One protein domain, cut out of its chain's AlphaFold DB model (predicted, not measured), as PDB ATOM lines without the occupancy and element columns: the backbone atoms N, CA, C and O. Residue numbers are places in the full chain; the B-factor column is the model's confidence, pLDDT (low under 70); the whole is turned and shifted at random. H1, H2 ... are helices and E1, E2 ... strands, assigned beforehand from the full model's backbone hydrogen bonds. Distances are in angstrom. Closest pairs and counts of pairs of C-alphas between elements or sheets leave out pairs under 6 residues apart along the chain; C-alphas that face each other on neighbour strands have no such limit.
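This is residues 3 to 105 of the 419 residues of an uncharacterized protein of Acidobacteria bacterium (UniProt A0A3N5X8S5). What is the overall shape? A long, strongly twisted hairpin, E2 and E3, has a shorter hairpin, E4 and E5, turned off alongside E3, and at one end of the long hairpin lies a loose group of the helices H1, H2 and H3 with the short strand E1. What builds it? The printed part has 103 residues with three named helices and five named strands, mixed in class, in the order H1 H2 E1 H3 E2 E3 E4 E5; E2 to E5 form an antiparallel sheet in that order, a meander, each strand the antiparallel neighbour of the one before. It is loose, with a radius of gyration of the C-alphas of 15.9 A and spans of 47 by 32 by 28 A.

Where are the first elements? H1 is residues 12 to 17, from C-alpha 12 at (-30.695, -32.877, 17.418); H2 is residues 20 to 30, 15.2 A long from first to last C-alpha; E1 is residues 34 to 36 and H3 residues 45 to 51. Where is the sheet? E2 is residues 54 to 63, 27.8 A; E3 residues 69 to 79, 30.2 A; E4 residues 89 to 94, 16.3 A; E5 residues 98 to 102, ending at C-alpha 102 at (-8.002, -29.782, 43.602).

How do the helices stand? H1 touches no helix; H2 and H3 are close but not clearly touching, with the C-alphas of Glu 21 and Leu 51 closest at 7.1 A. H3 only grazes the sheet; it has 1 of 3 O i to N i+4 pairs within hydrogen-bond range and 3 of 4 O i to N i+3 pairs, while H1 and H2 have every O i to N i+4 pair. How do the strands pair? N 59 and O 73 of E2 and E3 are 2.9 A apart, N 89 and O 74 of E4 and E3 2.8 A, and N 92 and O 100 of E4 and E5 2.9 A.

How far does it reach? The two C-alphas farthest apart, of Gln 29 and Pro 66, are 50.6 A apart. Is it continuous and confident? The printed part has no cut and no long link; pLDDT is under 70 at residue 16 and residues 40 to 47.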
ATOM      1  N   VAL A   3      -8.788 -32.324  19.164       92.44
ATOM      2  CA  VAL A   3      -9.890 -31.877  20.018       92.44
ATOM      3  C   VAL A   3     -11.052 -31.527  19.104       92.44
ATOM      4  O   VAL A   3     -10.885 -30.722  18.187       92.44
ATOM      5  N   VAL A   4     -12.194 -32.163  19.332       89.50
ATOM      6  CA  VAL A   4     -13.456 -31.853  18.664       89.50
ATOM      7  C   VAL A   4     -14.334 -31.153  19.687       89.50
ATOM      8  O   VAL A   4     -14.734 -31.761  20.677       89.50
ATOM      9  N   ASP A   5     -14.583 -29.873  19.452       88.19
ATOM     10  CA  ASP A   5     -15.441 -29.022  20.271       88.19
ATOM     11  C   ASP A   5     -16.652 -28.566  19.450       88.19
ATOM     12  O   ASP A   5     -16.597 -28.559  18.217       88.19
ATOM     13  N   GLY A   6     -17.739 -28.191  20.116       79.50
ATOM     14  CA  GLY A   6     -18.914 -27.640  19.449       79.50
ATOM     15  C   GLY A   6     -19.887 -28.676  18.881       79.50
ATOM     16  O   GLY A   6     -20.751 -28.309  18.089       79.50
ATOM     17  N   LEU A   7     -19.802 -29.959  19.264       77.81
ATOM     18  CA  LEU A   7     -20.814 -30.960  18.868       77.81
ATOM     19  C   LEU A   7     -22.217 -30.590  19.373       77.81
ATOM     20  O   LEU A   7     -23.222 -30.966  18.777       77.81
ATOM     21  N   ASN A   8     -22.274 -29.812  20.451       72.88
ATOM     22  CA  ASN A   8     -23.483 -29.225  21.005       72.88
ATOM     23  C   ASN A   8     -24.097 -28.114  20.127       72.88
ATOM     24  O   ASN A   8     -25.287 -27.837  20.248       72.88
ATOM     25  N   LEU A   9     -23.332 -27.487  19.230       78.88
ATOM     26  CA  LEU A   9     -23.857 -26.460  18.320       78.88
ATOM     27  C   LEU A   9     -24.748 -27.051  17.222       78.88
ATOM     28  O   LEU A   9     -25.513 -26.321  16.599       78.88
ATOM     29  N   LEU A  10     -24.644 -28.359  16.995       76.50
ATOM     30  CA  LEU A  10     -25.508 -29.091  16.081       76.50
ATOM     31  C   LEU A  10     -26.884 -29.288  16.723       76.50
ATOM     32  O   LEU A  10     -26.977 -29.652  17.901       76.50
ATOM     33  N   SER A  11     -27.941 -29.083  15.941       74.75
ATOM     34  CA  SER A  11     -29.311 -29.454  16.313       74.75
ATOM     35  C   SER A  11     -29.437 -30.968  16.535       74.75
ATOM     36  O   SER A  11     -28.597 -31.739  16.074       74.75
ATOM     37  N   GLU A  12     -30.483 -31.431  17.227       71.81
ATOM     38  CA  GLU A  12     -30.695 -32.877  17.418       71.81
ATOM     39  C   GLU A  12     -30.797 -33.638  16.089       71.81
ATOM     40  O   GLU A  12     -30.248 -34.732  15.963       71.81
ATOM     41  N   GLU A  13     -31.417 -33.031  15.074       72.06
ATOM     42  CA  GLU A  13     -31.503 -33.586  13.722       72.06
ATOM     43  C   GLU A  13     -30.107 -33.745  13.104       72.06
ATOM     44  O   GLU A  13     -29.748 -34.833  12.653       72.06
ATOM     45  N   GLU A  14     -29.265 -32.711  13.163       75.44
ATOM     46  CA  GLU A  14     -27.884 -32.761  12.664       75.44
ATOM     47  C   GLU A  14     -27.005 -33.739  13.455       75.44
ATOM     48  O   GLU A  14     -26.176 -34.429  12.864       75.44
ATOM     49  N   ARG A  15     -27.198 -33.848  14.777       71.75
ATOM     50  CA  ARG A  15     -26.493 -34.833  15.613       71.75
ATOM     51  C   ARG A  15     -26.923 -36.260  15.297       71.75
ATOM     52  O   ARG A  15     -26.069 -37.137  15.290       71.75
ATOM     53  N   SER A  16     -28.204 -36.491  15.010       68.69
ATOM     54  CA  SER A  16     -28.714 -37.814  14.625       68.69
ATOM     55  C   SER A  16     -28.163 -38.282  13.273       68.69
ATOM     56  O   SER A  16     -27.955 -39.476  13.066       68.69
ATOM     57  N   LEU A  17     -27.873 -37.336  12.371       71.12
ATOM     58  CA  LEU A  17     -27.208 -37.591  11.092       71.12
ATOM     59  C   LEU A  17     -25.697 -37.794  11.245       71.12
ATOM     60  O   LEU A  17     -25.050 -38.360  10.360       71.12
ATOM     61  N   LEU A  18     -25.120 -37.317  12.346       73.62
ATOM     62  CA  LEU A  18     -23.707 -37.467  12.621       73.62
ATOM     63  C   LEU A  18     -23.449 -38.886  13.129       73.62
ATOM     64  O   LEU A  18     -23.800 -39.246  14.248       73.62
ATOM     65  N   GLU A  19     -22.783 -39.701  12.314       80.19
ATOM     66  CA  GLU A  19     -22.317 -41.019  12.742       80.19
ATOM     67  C   GLU A  19     -21.154 -40.861  13.743       80.19
ATOM     68  O   GLU A  19     -19.975 -40.954  13.387       80.19
ATOM     69  N   VAL A  20     -21.484 -40.583  15.010       79.06
ATOM     70  CA  VAL A  20     -20.528 -40.340  16.106       79.06
ATOM     71  C   VAL A  20     -19.524 -41.489  16.238       79.06
ATOM     72  O   VAL A  20     -18.344 -41.251  16.485       79.06
ATOM     73  N   GLU A  21     -19.956 -42.727  15.987       82.44
ATOM     74  CA  GLU A  21     -19.088 -43.908  15.933       82.44
ATOM     75  C   GLU A  21     -17.972 -43.767  14.897       82.44
ATOM     76  O   GLU A  21     -16.796 -43.934  15.232       82.44
ATOM     77  N   ARG A  22     -18.313 -43.385  13.659       86.69
ATOM     78  CA  ARG A  22     -17.327 -43.171  12.593       86.69
ATOM     79  C   ARG A  22     -16.402 -42.008  12.906       86.69
ATOM     80  O   ARG A  22     -15.213 -42.086  12.601       86.69
ATOM     81  N   LEU A  23     -16.922 -40.939  13.512       86.56
ATOM     82  CA  LEU A  23     -16.090 -39.822  13.957       86.56
ATOM     83  C   LEU A  23     -15.065 -40.293  14.997       86.56
ATOM     84  O   LEU A  23     -13.873 -40.031  14.841       86.56
ATOM     85  N   ILE A  24     -15.510 -41.011  16.032       87.75
ATOM     86  CA  ILE A  24     -14.639 -41.544  17.087       87.75
ATOM     87  C   ILE A  24     -13.611 -42.510  16.496       87.75
ATOM     88  O   ILE A  24     -12.429 -42.413  16.826       87.75
ATOM     89  N   GLU A  25     -14.017 -43.408  15.598       89.00
ATOM     90  CA  GLU A  25     -13.108 -44.349  14.944       89.00
ATOM     91  C   GLU A  25     -12.070 -43.626  14.076       89.00
ATOM     92  O   GLU A  25     -10.873 -43.902  14.183       89.00
ATOM     93  N   ALA A  26     -12.490 -42.634  13.289       90.44
ATOM     94  CA  ALA A  26     -11.583 -41.820  12.489       90.44
ATOM     95  C   ALA A  26     -10.580 -41.055  13.368       90.44
ATOM     96  O   ALA A  26      -9.388 -41.009  13.050       90.44
ATOM     97  N   VAL A  27     -11.031 -40.486  14.491       91.56
ATOM     98  CA  VAL A  27     -10.157 -39.813  15.463       91.56
ATOM     99  C   VAL A  27      -9.190 -40.811  16.102       91.56
ATOM    100  O   VAL A  27      -8.000 -40.509  16.210       91.56
ATOM    101  N   ARG A  28      -9.654 -42.011  16.470       89.88
ATOM    102  CA  ARG A  28      -8.828 -43.078  17.061       89.88
ATOM    103  C   ARG A  28      -7.755 -43.580  16.089       89.88
ATOM    104  O   ARG A  28      -6.628 -43.814  16.504       89.88
ATOM    105  N   GLN A  29      -8.073 -43.707  14.802       92.00
ATOM    106  CA  GLN A  29      -7.116 -44.145  13.776       92.00
ATOM    107  C   GLN A  29      -6.082 -43.068  13.417       92.00
ATOM    108  O   GLN A  29      -4.960 -43.389  13.032       92.00
ATOM    109  N   ARG A  30      -6.454 -41.783  13.501       93.12
ATOM    110  CA  ARG A  30      -5.631 -40.664  13.006       93.12
ATOM    111  C   ARG A  30      -4.926 -39.868  14.097       93.12
ATOM    112  O   ARG A  30      -4.130 -38.984  13.782       93.12
ATOM    113  N   SER A  31      -5.211 -40.131  15.368       92.56
ATOM    114  CA  SER A  31      -4.638 -39.378  16.478       92.56
ATOM    115  C   SER A  31      -4.209 -40.286  17.625       92.56
ATOM    116  O   SER A  31      -4.865 -41.268  17.942       92.56
ATOM    117  N   LEU A  32      -3.109 -39.913  18.285       91.38
ATOM    118  CA  LEU A  32      -2.669 -40.573  19.521       91.38
ATOM    119  C   LEU A  32      -3.649 -40.348  20.681       91.38
ATOM    120  O   LEU A  32      -3.783 -41.194  21.556       91.38
ATOM    121  N   ILE A  33      -4.283 -39.173  20.709       92.56
ATOM    122  CA  ILE A  33      -5.240 -38.758  21.735       92.56
ATOM    123  C   ILE A  33      -6.324 -37.955  21.028       92.56
ATOM    124  O   ILE A  33      -6.018 -36.922  20.416       92.56
ATOM    125  N   GLY A  34      -7.560 -38.431  21.139       92.88
ATOM    126  CA  GLY A  34      -8.769 -37.736  20.727       92.88
ATOM    127  C   GLY A  34      -9.545 -37.262  21.947       92.88
ATOM    128  O   GLY A  34      -9.799 -38.054  22.850       92.88
ATOM    129  N   VAL A  35      -9.917 -35.988  21.973       92.69
ATOM    130  CA  VAL A  35     -10.794 -35.409  22.992       92.69
ATOM    131  C   VAL A  35     -12.052 -34.929  22.291       92.69
ATOM    132  O   VAL A  35     -11.968 -34.136  21.357       92.69
ATOM    133  N   LEU A  36     -13.204 -35.423  22.728       90.25
ATOM    134  CA  LEU A  36     -14.503 -34.966  22.256       90.25
ATOM    135  C   LEU A  36     -15.169 -34.207  23.400       90.25
ATOM    136  O   LEU A  36     -15.262 -34.730  24.510       90.25
ATOM    137  N   ILE A  37     -15.592 -32.976  23.130       88.88
ATOM    138  CA  ILE A  37     -16.342 -32.149  24.072       88.88
ATOM    139  C   ILE A  37     -17.818 -32.290  23.728       88.88
ATOM    140  O   ILE A  37     -18.224 -32.141  22.573       88.88
ATOM    141  N   TYR A  38     -18.604 -32.631  24.741       81.81
ATOM    142  CA  TYR A  38     -20.011 -32.942  24.587       81.81
ATOM    143  C   TYR A  38     -20.817 -32.311  25.719       81.81
ATOM    144  O   TYR A  38     -20.482 -32.479  26.889       81.81
ATOM    145  N   GLU A  39     -21.887 -31.610  25.352       78.62
ATOM    146  CA  GLU A  39     -22.920 -31.129  26.268       78.62
ATOM    147  C   GLU A  39     -24.222 -31.821  25.863       78.62
ATOM    148  O   GLU A  39     -24.711 -31.618  24.747       78.62
ATOM    149  N   GLY A  40     -24.768 -32.673  26.725       63.06
ATOM    150  CA  GLY A  40     -26.019 -33.359  26.426       63.06
ATOM    151  C   GLY A  40     -26.815 -33.713  27.667       63.06
ATOM    152  O   GLY A  40     -26.274 -33.797  28.770       63.06
ATOM    153  N   ASP A  41     -28.108 -33.923  27.446       60.59
ATOM    154  CA  ASP A  41     -29.050 -34.401  28.449       60.59
ATOM    155  C   ASP A  41     -28.812 -35.897  28.727       60.59
ATOM    156  O   ASP A  41     -28.254 -36.615  27.893       60.59
ATOM    157  N   CYS A  42     -29.248 -36.386  29.894       53.31
ATOM    158  CA  CYS A  42     -28.908 -37.714  30.429       53.31
ATOM    159  C   CYS A  42     -29.146 -38.911  29.483       53.31
ATOM    160  O   CYS A  42     -28.575 -39.970  29.714       53.31
ATOM    161  N   GLN A  43     -29.975 -38.781  28.441       53.94
ATOM    162  CA  GLN A  43     -30.253 -39.866  27.490       53.94
ATOM    163  C   GLN A  43     -29.235 -39.961  26.346       53.94
ATOM    164  O   GLN A  43     -28.964 -41.051  25.851       53.94
ATOM    165  N   ALA A  44     -28.627 -38.846  25.934       55.34
ATOM    166  CA  ALA A  44     -27.667 -38.848  24.832       55.34
ATOM    167  C   ALA A  44     -26.252 -39.274  25.276       55.34
ATOM    168  O   ALA A  44     -25.431 -39.681  24.449       55.34
ATOM    169  N   SER A  45     -25.969 -39.243  26.587       60.28
ATOM    170  CA  SER A  45     -24.709 -39.745  27.146       60.28
ATOM    171  C   SER A  45     -24.598 -41.273  27.095       60.28
ATOM    172  O   SER A  45     -23.492 -41.784  26.939       60.28
ATOM    173  N   GLU A  46     -25.716 -42.011  27.134       62.16
ATOM    174  CA  GLU A  46     -25.698 -43.481  27.206       62.16
ATOM    175  C   GLU A  46     -25.019 -44.138  25.992       62.16
ATOM    176  O   GLU A  46     -24.375 -45.174  26.125       62.16
ATOM    177  N   HIS A  47     -25.117 -43.550  24.795       66.19
ATOM    178  CA  HIS A  47     -24.448 -44.084  23.600       66.19
ATOM    179  C   HIS A  47     -22.947 -43.762  23.566       66.19
ATOM    180  O   HIS A  47     -22.132 -44.605  23.178       66.19
ATOM    181  N   LEU A  48     -22.553 -42.575  24.033       71.94
ATOM    182  CA  LEU A  48     -21.144 -42.189  24.157       71.94
ATOM    183  C   LEU A  48     -20.417 -43.014  25.222       71.94
ATOM    184  O   LEU A  48     -19.227 -43.314  25.061       71.94
ATOM    185  N   ASP A  49     -21.148 -43.453  26.250       74.75
ATOM    186  CA  ASP A  49     -20.615 -44.265  27.333       74.75
ATOM    187  C   ASP A  49     -19.977 -45.563  26.840       74.75
ATOM    188  O   ASP A  49     -18.957 -45.988  27.383       74.75
ATOM    189  N   TYR A  50     -20.493 -46.183  25.776       79.31
ATOM    190  CA  TYR A  50     -19.919 -47.411  25.215       79.31
ATOM    191  C   TYR A  50     -18.735 -47.160  24.279       79.31
ATOM    192  O   TYR A  50     -17.858 -48.020  24.155       79.31
ATOM    193  N   LEU A  51     -18.652 -45.996  23.646       85.06
ATOM    194  CA  LEU A  51     -17.656 -45.729  22.606       85.06
ATOM    195  C   LEU A  51     -16.365 -45.143  23.179       85.06
ATOM    196  O   LEU A  51     -15.266 -45.547  22.778       85.06
ATOM    197  N   ALA A  52     -16.496 -44.247  24.157       88.25
ATOM    198  CA  ALA A  52     -15.376 -43.555  24.774       88.25
ATOM    199  C   ALA A  52     -14.528 -44.490  25.654       88.25
ATOM    200  O   ALA A  52     -15.042 -45.317  26.415       88.25
ATOM    201  N   ASP A  53     -13.205 -44.343  25.576       90.81
ATOM    202  CA  ASP A  53     -12.271 -45.080  26.439       90.81
ATOM    203  C   ASP A  53     -12.132 -44.445  27.826       90.81
ATOM    204  O   ASP A  53     -11.839 -45.136  28.806       90.81
ATOM    205  N   MET A  54     -12.382 -43.139  27.906       91.50
ATOM    206  CA  MET A  54     -12.413 -42.357  29.132       91.50
ATOM    207  C   MET A  54     -13.516 -41.313  29.049       91.50
ATOM    208  O   MET A  54     -13.720 -40.717  27.993       91.50
ATOM    209  N   ILE A  55     -14.198 -41.089  30.168       90.75
ATOM    210  CA  ILE A  55     -15.285 -40.120  30.279       90.75
ATOM    211  C   ILE A  55     -15.000 -39.236  31.475       90.75
ATOM    212  O   ILE A  55     -14.829 -39.730  32.593       90.75
ATOM    213  N   ILE A  56     -14.924 -37.935  31.207       92.19
ATOM    214  CA  ILE A  56     -14.692 -36.903  32.209       92.19
ATOM    215  C   ILE A  56     -15.927 -36.017  32.227       92.19
ATOM    216  O   ILE A  56     -16.198 -35.300  31.268       92.19
ATOM    217  N   GLU A  57     -16.662 -36.074  33.325       91.44
ATOM    218  CA  GLU A  57     -17.808 -35.210  33.569       91.44
ATOM    219  C   GLU A  57     -17.332 -33.918  34.224       91.44
ATOM    220  O   GLU A  57     -16.529 -33.947  35.158       91.44
ATOM    221  N   LEU A  58     -17.833 -32.785  33.738       93.00
ATOM    222  CA  LEU A  58     -17.589 -31.455  34.285       93.00
ATOM    223  C   LEU A  58     -18.938 -30.863  34.682       93.00
ATOM    224  O   LEU A  58     -19.863 -30.846  33.876       93.00
ATOM    225  N   ARG A  59     -19.054 -30.349  35.907       91.88
ATOM    226  CA  ARG A  59     -20.274 -29.685  36.372       91.88
ATOM    227  C   ARG A  59     -19.981 -28.463  37.226       91.88
ATOM    228  O   ARG A  59     -18.949 -28.380  37.895       91.88
ATOM    229  N   ALA A  60     -20.933 -27.542  37.251       91.75
ATOM    230  CA  ALA A  60     -21.001 -26.479  38.242       91.75
ATOM    231  C   ALA A  60     -22.108 -26.809  39.244       91.75
ATOM    232  O   ALA A  60     -23.193 -27.238  38.867       91.75
ATOM    233  N   GLU A  61     -21.819 -26.622  40.524       90.44
ATOM    234  CA  GLU A  61     -22.742 -26.874  41.622       90.44
ATOM    235  C   GLU A  61     -22.811 -25.620  42.491       90.44
ATOM    236  O   GLU A  61     -21.775 -25.089  42.907       90.44
ATOM    237  N   GLU A  62     -24.022 -25.131  42.743       88.94
ATOM    238  CA  GLU A  62     -24.260 -24.091  43.738       88.94
ATOM    239  C   GLU A  62     -24.352 -24.758  45.112       88.94
ATOM    240  O   GLU A  62     -25.128 -25.689  45.316       88.94
ATOM    241  N   ILE A  63     -23.516 -24.316  46.046       84.25
ATOM    242  CA  ILE A  63     -23.594 -24.735  47.439       84.25
ATOM    243  C   ILE A  63     -24.590 -23.817  48.135       84.25
ATOM    244  O   ILE A  63     -24.342 -22.616  48.291       84.25
ATOM    245  N   ASP A  64     -25.700 -24.416  48.556       73.62
ATOM    246  CA  ASP A  64     -26.732 -23.753  49.339       73.62
ATOM    247  C   ASP A  64     -26.210 -23.344  50.722       73.62
ATOM    248  O   ASP A  64     -25.516 -24.093  51.413       73.62
ATOM    249  N   GLY A  65     -26.579 -22.136  51.143       70.38
ATOM    250  CA  GLY A  65     -26.212 -21.554  52.432       70.38
ATOM    251  C   GLY A  65     -25.662 -20.134  52.290       70.38
ATOM    252  O   GLY A  65     -25.382 -19.686  51.182       70.38
ATOM    253  N   PRO A  66     -25.554 -19.365  53.385       70.62
ATOM    254  CA  PRO A  66     -24.866 -18.084  53.382       70.62
ATOM    255  C   PRO A  66     -23.350 -18.286  53.591       70.62
ATOM    256  O   PRO A  66     -22.951 -18.818  54.628       70.62
ATOM    257  N   PRO A  67     -22.480 -17.826  52.673       77.44
ATOM    258  CA  PRO A  67     -22.765 -17.239  51.365       77.44
ATOM    259  C   PRO A  67     -23.045 -18.311  50.302       77.44
ATOM    260  O   PRO A  67     -22.423 -19.374  50.312       77.44
ATOM    261  N   ARG A  68     -23.918 -17.984  49.341       83.56
ATOM    262  CA  ARG A  68     -24.098 -18.812  48.144       83.56
ATOM    263  C   ARG A  68     -22.778 -18.858  47.397       83.56
ATOM    264  O   ARG A  68     -22.171 -17.810  47.149       83.56
ATOM    265  N   TYR A  69     -22.317 -20.057  47.070       86.62
ATOM    266  CA  TYR A  69     -21.014 -20.238  46.452       86.62
ATOM    267  C   TYR A  69     -21.069 -21.258  45.326       86.62
ATOM    268  O   TYR A  69     -21.603 -22.347  45.491       86.62
ATOM    269  N   PHE A  70     -20.467 -20.920  44.189       90.00
ATOM    270  CA  PHE A  70     -20.386 -21.811  43.038       90.00
ATOM    271  C   PHE A  70     -19.081 -22.598  43.060       90.00
ATOM    272  O   PHE A  70     -17.988 -22.028  43.131       90.00
ATOM    273  N   VAL A  71     -19.194 -23.918  42.953       91.69
ATOM    274  CA  VAL A  71     -18.058 -24.830  42.870       91.69
ATOM    275  C   VAL A  71     -18.089 -25.558  41.540       91.69
ATOM    276  O   VAL A  71     -19.083 -26.170  41.171       91.69
ATOM    277  N   GLN A  72     -16.965 -25.527  40.833       95.00
ATOM    278  CA  GLN A  72     -16.754 -26.345  39.646       95.00
ATOM    279  C   GLN A  72     -16.153 -27.686  40.065       95.00
ATOM    280  O   GLN A  72     -15.172 -27.719  40.817       95.00
ATOM    281  N   LYS A  73     -16.743 -28.787  39.606       95.19
ATOM    282  CA  LYS A  73     -16.315 -30.147  39.935       95.19
ATOM    283  C   LYS A  73     -16.147 -30.973  38.667       95.19
ATOM    284  O   LYS A  73     -16.892 -30.805  37.710       95.19
ATOM    285  N   LEU A  74     -15.171 -31.869  38.681       95.38
ATOM    286  CA  LEU A  74     -14.936 -32.854  37.638       95.38
ATOM    287  C   LEU A  74     -14.921 -34.262  38.227       95.38
ATOM    288  O   LEU A  74     -14.529 -34.438  39.382       95.38
ATOM    289  N   CYS A  75     -15.320 -35.253  37.443       93.81
ATOM    290  CA  CYS A  75     -15.297 -36.662  37.818       93.81
ATOM    291  C   CYS A  75     -14.854 -37.500  36.618       93.81
ATOM    292  O   CYS A  75     -15.297 -37.257  35.499       93.81
ATOM    293  N   ILE A  76     -13.996 -38.496  36.842       92.56
ATOM    294  CA  ILE A  76     -13.728 -39.524  35.833       92.56
ATOM    295  C   ILE A  76     -14.757 -40.633  36.056       92.56
ATOM    296  O   ILE A  76     -14.592 -41.451  36.957       92.56
ATOM    297  N   ILE A  77     -15.828 -40.647  35.258       89.88
ATOM    298  CA  ILE A  77     -16.889 -41.665  35.356       89.88
ATOM    299  C   ILE A  77     -16.355 -43.021  34.889       89.88
ATOM    300  O   ILE A  77     -16.657 -44.070  35.457       89.88
ATOM    301  N   LYS A  78     -15.549 -42.994  33.825       90.12
ATOM    302  CA  LYS A  78     -15.057 -44.186  33.147       90.12
ATOM    303  C   LYS A  78     -13.610 -43.998  32.733       90.12
ATOM    304  O   LYS A  78     -13.235 -42.953  32.208       90.12
ATOM    305  N   SER A  79     -12.818 -45.049  32.904       92.31
ATOM    306  CA  SER A  79     -11.466 -45.167  32.365       92.31
ATOM    307  C   SER A  79     -11.168 -46.643  32.104       92.31
ATOM    308  O   SER A  79     -11.137 -47.438  33.040       92.31
ATOM    309  N   ARG A  80     -10.985 -47.035  30.837       89.50
ATOM    310  CA  ARG A  80     -10.790 -48.448  30.450       89.50
ATOM    311  C   ARG A  80      -9.408 -49.004  30.774       89.50
ATOM    312  O   ARG A  80      -9.286 -50.170  31.130       89.50
ATOM    313  N   PHE A  81      -8.373 -48.191  30.586       88.25
ATOM    314  CA  PHE A  81      -6.988 -48.673  30.525       88.25
ATOM    315  C   PHE A  81      -6.147 -48.299  31.743       88.25
ATOM    316  O   PHE A  81      -5.025 -48.773  31.883       88.25
ATOM    317  N   GLN A  82      -6.668 -47.444  32.620       86.69
ATOM    318  CA  GLN A  82      -5.959 -47.007  33.814       86.69
ATOM    319  C   GLN A  82      -6.920 -46.831  34.980       86.69
ATOM    320  O   GLN A  82      -8.083 -46.462  34.795       86.69
ATOM    321  N   GLN A  83      -6.404 -47.046  36.185       84.38
ATOM    322  CA  GLN A  83      -7.121 -46.686  37.396       84.38
ATOM    323  C   GLN A  83      -7.281 -45.167  37.463       84.38
ATOM    324  O   GLN A  83      -6.393 -44.406  37.078       84.38
ATOM    325  N   SER A  84      -8.436 -44.737  37.953       85.81
ATOM    326  CA  SER A  84      -8.741 -43.333  38.189       85.81
ATOM    327  C   SER A  84      -9.182 -43.154  39.631       85.81
ATOM    328  O   SER A  84      -9.634 -44.097  40.285       85.81
ATOM    329  N   VAL A  85      -9.003 -41.943  40.142       84.31
ATOM    330  CA  VAL A  85      -9.517 -41.599  41.460       84.31
ATOM    331  C   VAL A  85     -11.007 -41.358  41.303       84.31
ATOM    332  O   VAL A  85     -11.417 -40.512  40.512       84.31
ATOM    333  N   LEU A  86     -11.798 -42.136  42.033       83.44
ATOM    334  CA  LEU A  86     -13.246 -42.030  41.985       83.44
ATOM    335  C   LEU A  86     -13.737 -40.801  42.755       83.44
ATOM    336  O   LEU A  86     -13.149 -40.381  43.761       83.44
ATOM    337  N   GLY A  87     -14.885 -40.298  42.314       89.06
ATOM    338  CA  GLY A  87     -15.614 -39.221  42.961       89.06
ATOM    339  C   GLY A  87     -15.323 -37.842  42.380       89.06
ATOM    340  O   GLY A  87     -14.594 -37.662  41.409       89.06
ATOM    341  N   TRP A  88     -15.953 -36.846  42.995       93.12
ATOM    342  CA  TRP A  88     -15.918 -35.472  42.521       93.12
ATOM    343  C   TRP A  88     -14.692 -34.722  43.038       93.12
ATOM    344  O   TRP A  88     -14.463 -34.609  44.243       93.12
ATOM    345  N   HIS A  89     -13.941 -34.146  42.109       94.44
ATOM    346  CA  HIS A  89     -12.771 -33.315  42.353       94.44
ATOM    347  C   HIS A  89     -13.097 -31.872  42.018       94.44
ATOM    348  O   HIS A  89     -13.680 -31.596  40.978       94.44
ATOM    349  N   GLN A  90     -12.713 -30.928  42.868       95.19
ATOM    350  CA  GLN A  90     -12.939 -29.526  42.540       95.19
ATOM    351  C   GLN A  90     -11.919 -29.068  41.499       95.19
ATOM    352  O   GLN A  90     -10.774 -29.506  41.518       95.19
ATOM    353  N   TYR A  91     -12.288 -28.137  40.629       95.94
ATOM    354  CA  TYR A  91     -11.321 -27.411  39.814       95.94
ATOM    355  C   TYR A  91     -11.614 -25.912  39.804       95.94
ATOM    356  O   TYR A  91     -12.674 -25.461  40.236       95.94
ATOM    357  N   LYS A  92     -10.635 -25.117  39.369       94.19
ATOM    358  CA  LYS A  92     -10.808 -23.691  39.071       94.19
ATOM    359  C   LYS A  92     -10.067 -23.350  37.791       94.19
ATOM    360  O   LYS A  92      -8.927 -23.776  37.610       94.19
ATOM    361  N   ILE A  93     -10.681 -22.524  36.956       93.56
ATOM    362  CA  ILE A  93     -10.035 -21.960  35.772       93.56
ATOM    363  C   ILE A  93      -9.310 -20.670  36.178       93.56
ATOM    364  O   ILE A  93      -9.871 -19.800  36.844       93.56
ATOM    365  N   ARG A  94      -8.030 -20.551  35.820       90.62
ATOM    366  CA  ARG A  94      -7.180 -19.388  36.104       90.62
ATOM    367  C   ARG A  94      -6.542 -18.900  34.808       90.62
ATOM    368  O   ARG A  94      -5.951 -19.694  34.087       90.62
ATOM    369  N   ASN A  95      -6.537 -17.588  34.586       88.38
ATOM    370  CA  ASN A  95      -6.039 -16.986  33.339       88.38
ATOM    371  C   ASN A  95      -4.612 -17.418  32.949       88.38
ATOM    372  O   ASN A  95      -4.324 -17.567  31.772       88.38
ATOM    373  N   GLN A  96      -3.720 -17.622  33.923       90.31
ATOM    374  CA  GLN A  96      -2.309 -17.948  33.662       90.31
ATOM    375  C   GLN A  96      -1.987 -19.448  33.684       90.31
ATOM    376  O   GLN A  96      -0.948 -19.848  33.176       90.31
ATOM    377  N   THR A  97      -2.822 -20.271  34.326       89.94
ATOM    378  CA  THR A  97      -2.514 -21.698  34.580       89.94
ATOM    379  C   THR A  97      -3.559 -22.655  34.015       89.94
ATOM    380  O   THR A  97      -3.370 -23.863  34.084       89.94
ATOM    381  N   GLY A  98      -4.633 -22.137  33.413       93.19
ATOM    382  CA  GLY A  98      -5.715 -22.955  32.881       93.19
ATOM    383  C   GLY A  98      -6.507 -23.632  33.998       93.19
ATOM    384  O   GLY A  98      -6.838 -23.000  35.005       93.19
ATOM    385  N   ILE A  99      -6.842 -24.907  33.799       92.81
ATOM    386  CA  ILE A  99      -7.599 -25.715  34.758       92.81
ATOM    387  C   ILE A  99      -6.663 -26.201  35.867       92.81
ATOM    388  O   ILE A  99      -5.790 -27.035  35.641       92.81
ATOM    389  N   ASN A 100      -6.904 -25.730  37.088       93.88
ATOM    390  CA  ASN A 100      -6.255 -26.241  38.289       93.88
ATOM    391  C   ASN A 100      -7.207 -27.180  39.021       93.88
ATOM    392  O   ASN A 100      -8.248 -26.740  39.511       93.88
ATOM    393  N   VAL A 101      -6.834 -28.454  39.109       94.69
ATOM    394  CA  VAL A 101      -7.606 -29.484  39.809       94.69
ATOM    395  C   VAL A 101      -7.155 -29.571  41.267       94.69
ATOM    396  O   VAL A 101      -5.964 -29.667  41.564       94.69
ATOM    397  N   PHE A 102      -8.128 -29.561  42.169       95.25
ATOM    398  CA  PHE A 102      -8.002 -29.782  43.602       95.25
ATOM    399  C   PHE A 102      -8.601 -31.160  43.911       95.25
ATOM    400  O   PHE A 102      -9.831 -31.298  43.977       95.25
ATOM    401  N   PRO A 103      -7.755 -32.198  44.055       93.44
ATOM    402  CA  PRO A 103      -8.209 -33.537  44.395       93.44
ATOM    403  C   PRO A 103      -9.098 -33.545  45.639       93.44
ATOM    404  O   PRO A 103      -8.986 -32.682  46.507       93.44
ATOM    405  N   SER A 104      -9.996 -34.524  45.717       92.19
ATOM    406  CA  SER A 104     -10.953 -34.619  46.813       92.19
ATOM    407  C   SER A 104     -10.229 -34.948  48.115       92.19
ATOM    408  O   SER A 104      -9.149 -35.535  48.102       92.19
ATOM    409  N   THR A 105     -10.840 -34.643  49.257       89.75
ATOM    410  CA  THR A 105     -10.326 -35.069  50.568       89.75
ATOM    411  C   THR A 105     -10.032 -36.576  50.600       89.75
ATOM    412  O   THR A 105      -8.969 -36.993  51.058       89.75
TER     413      THR A 105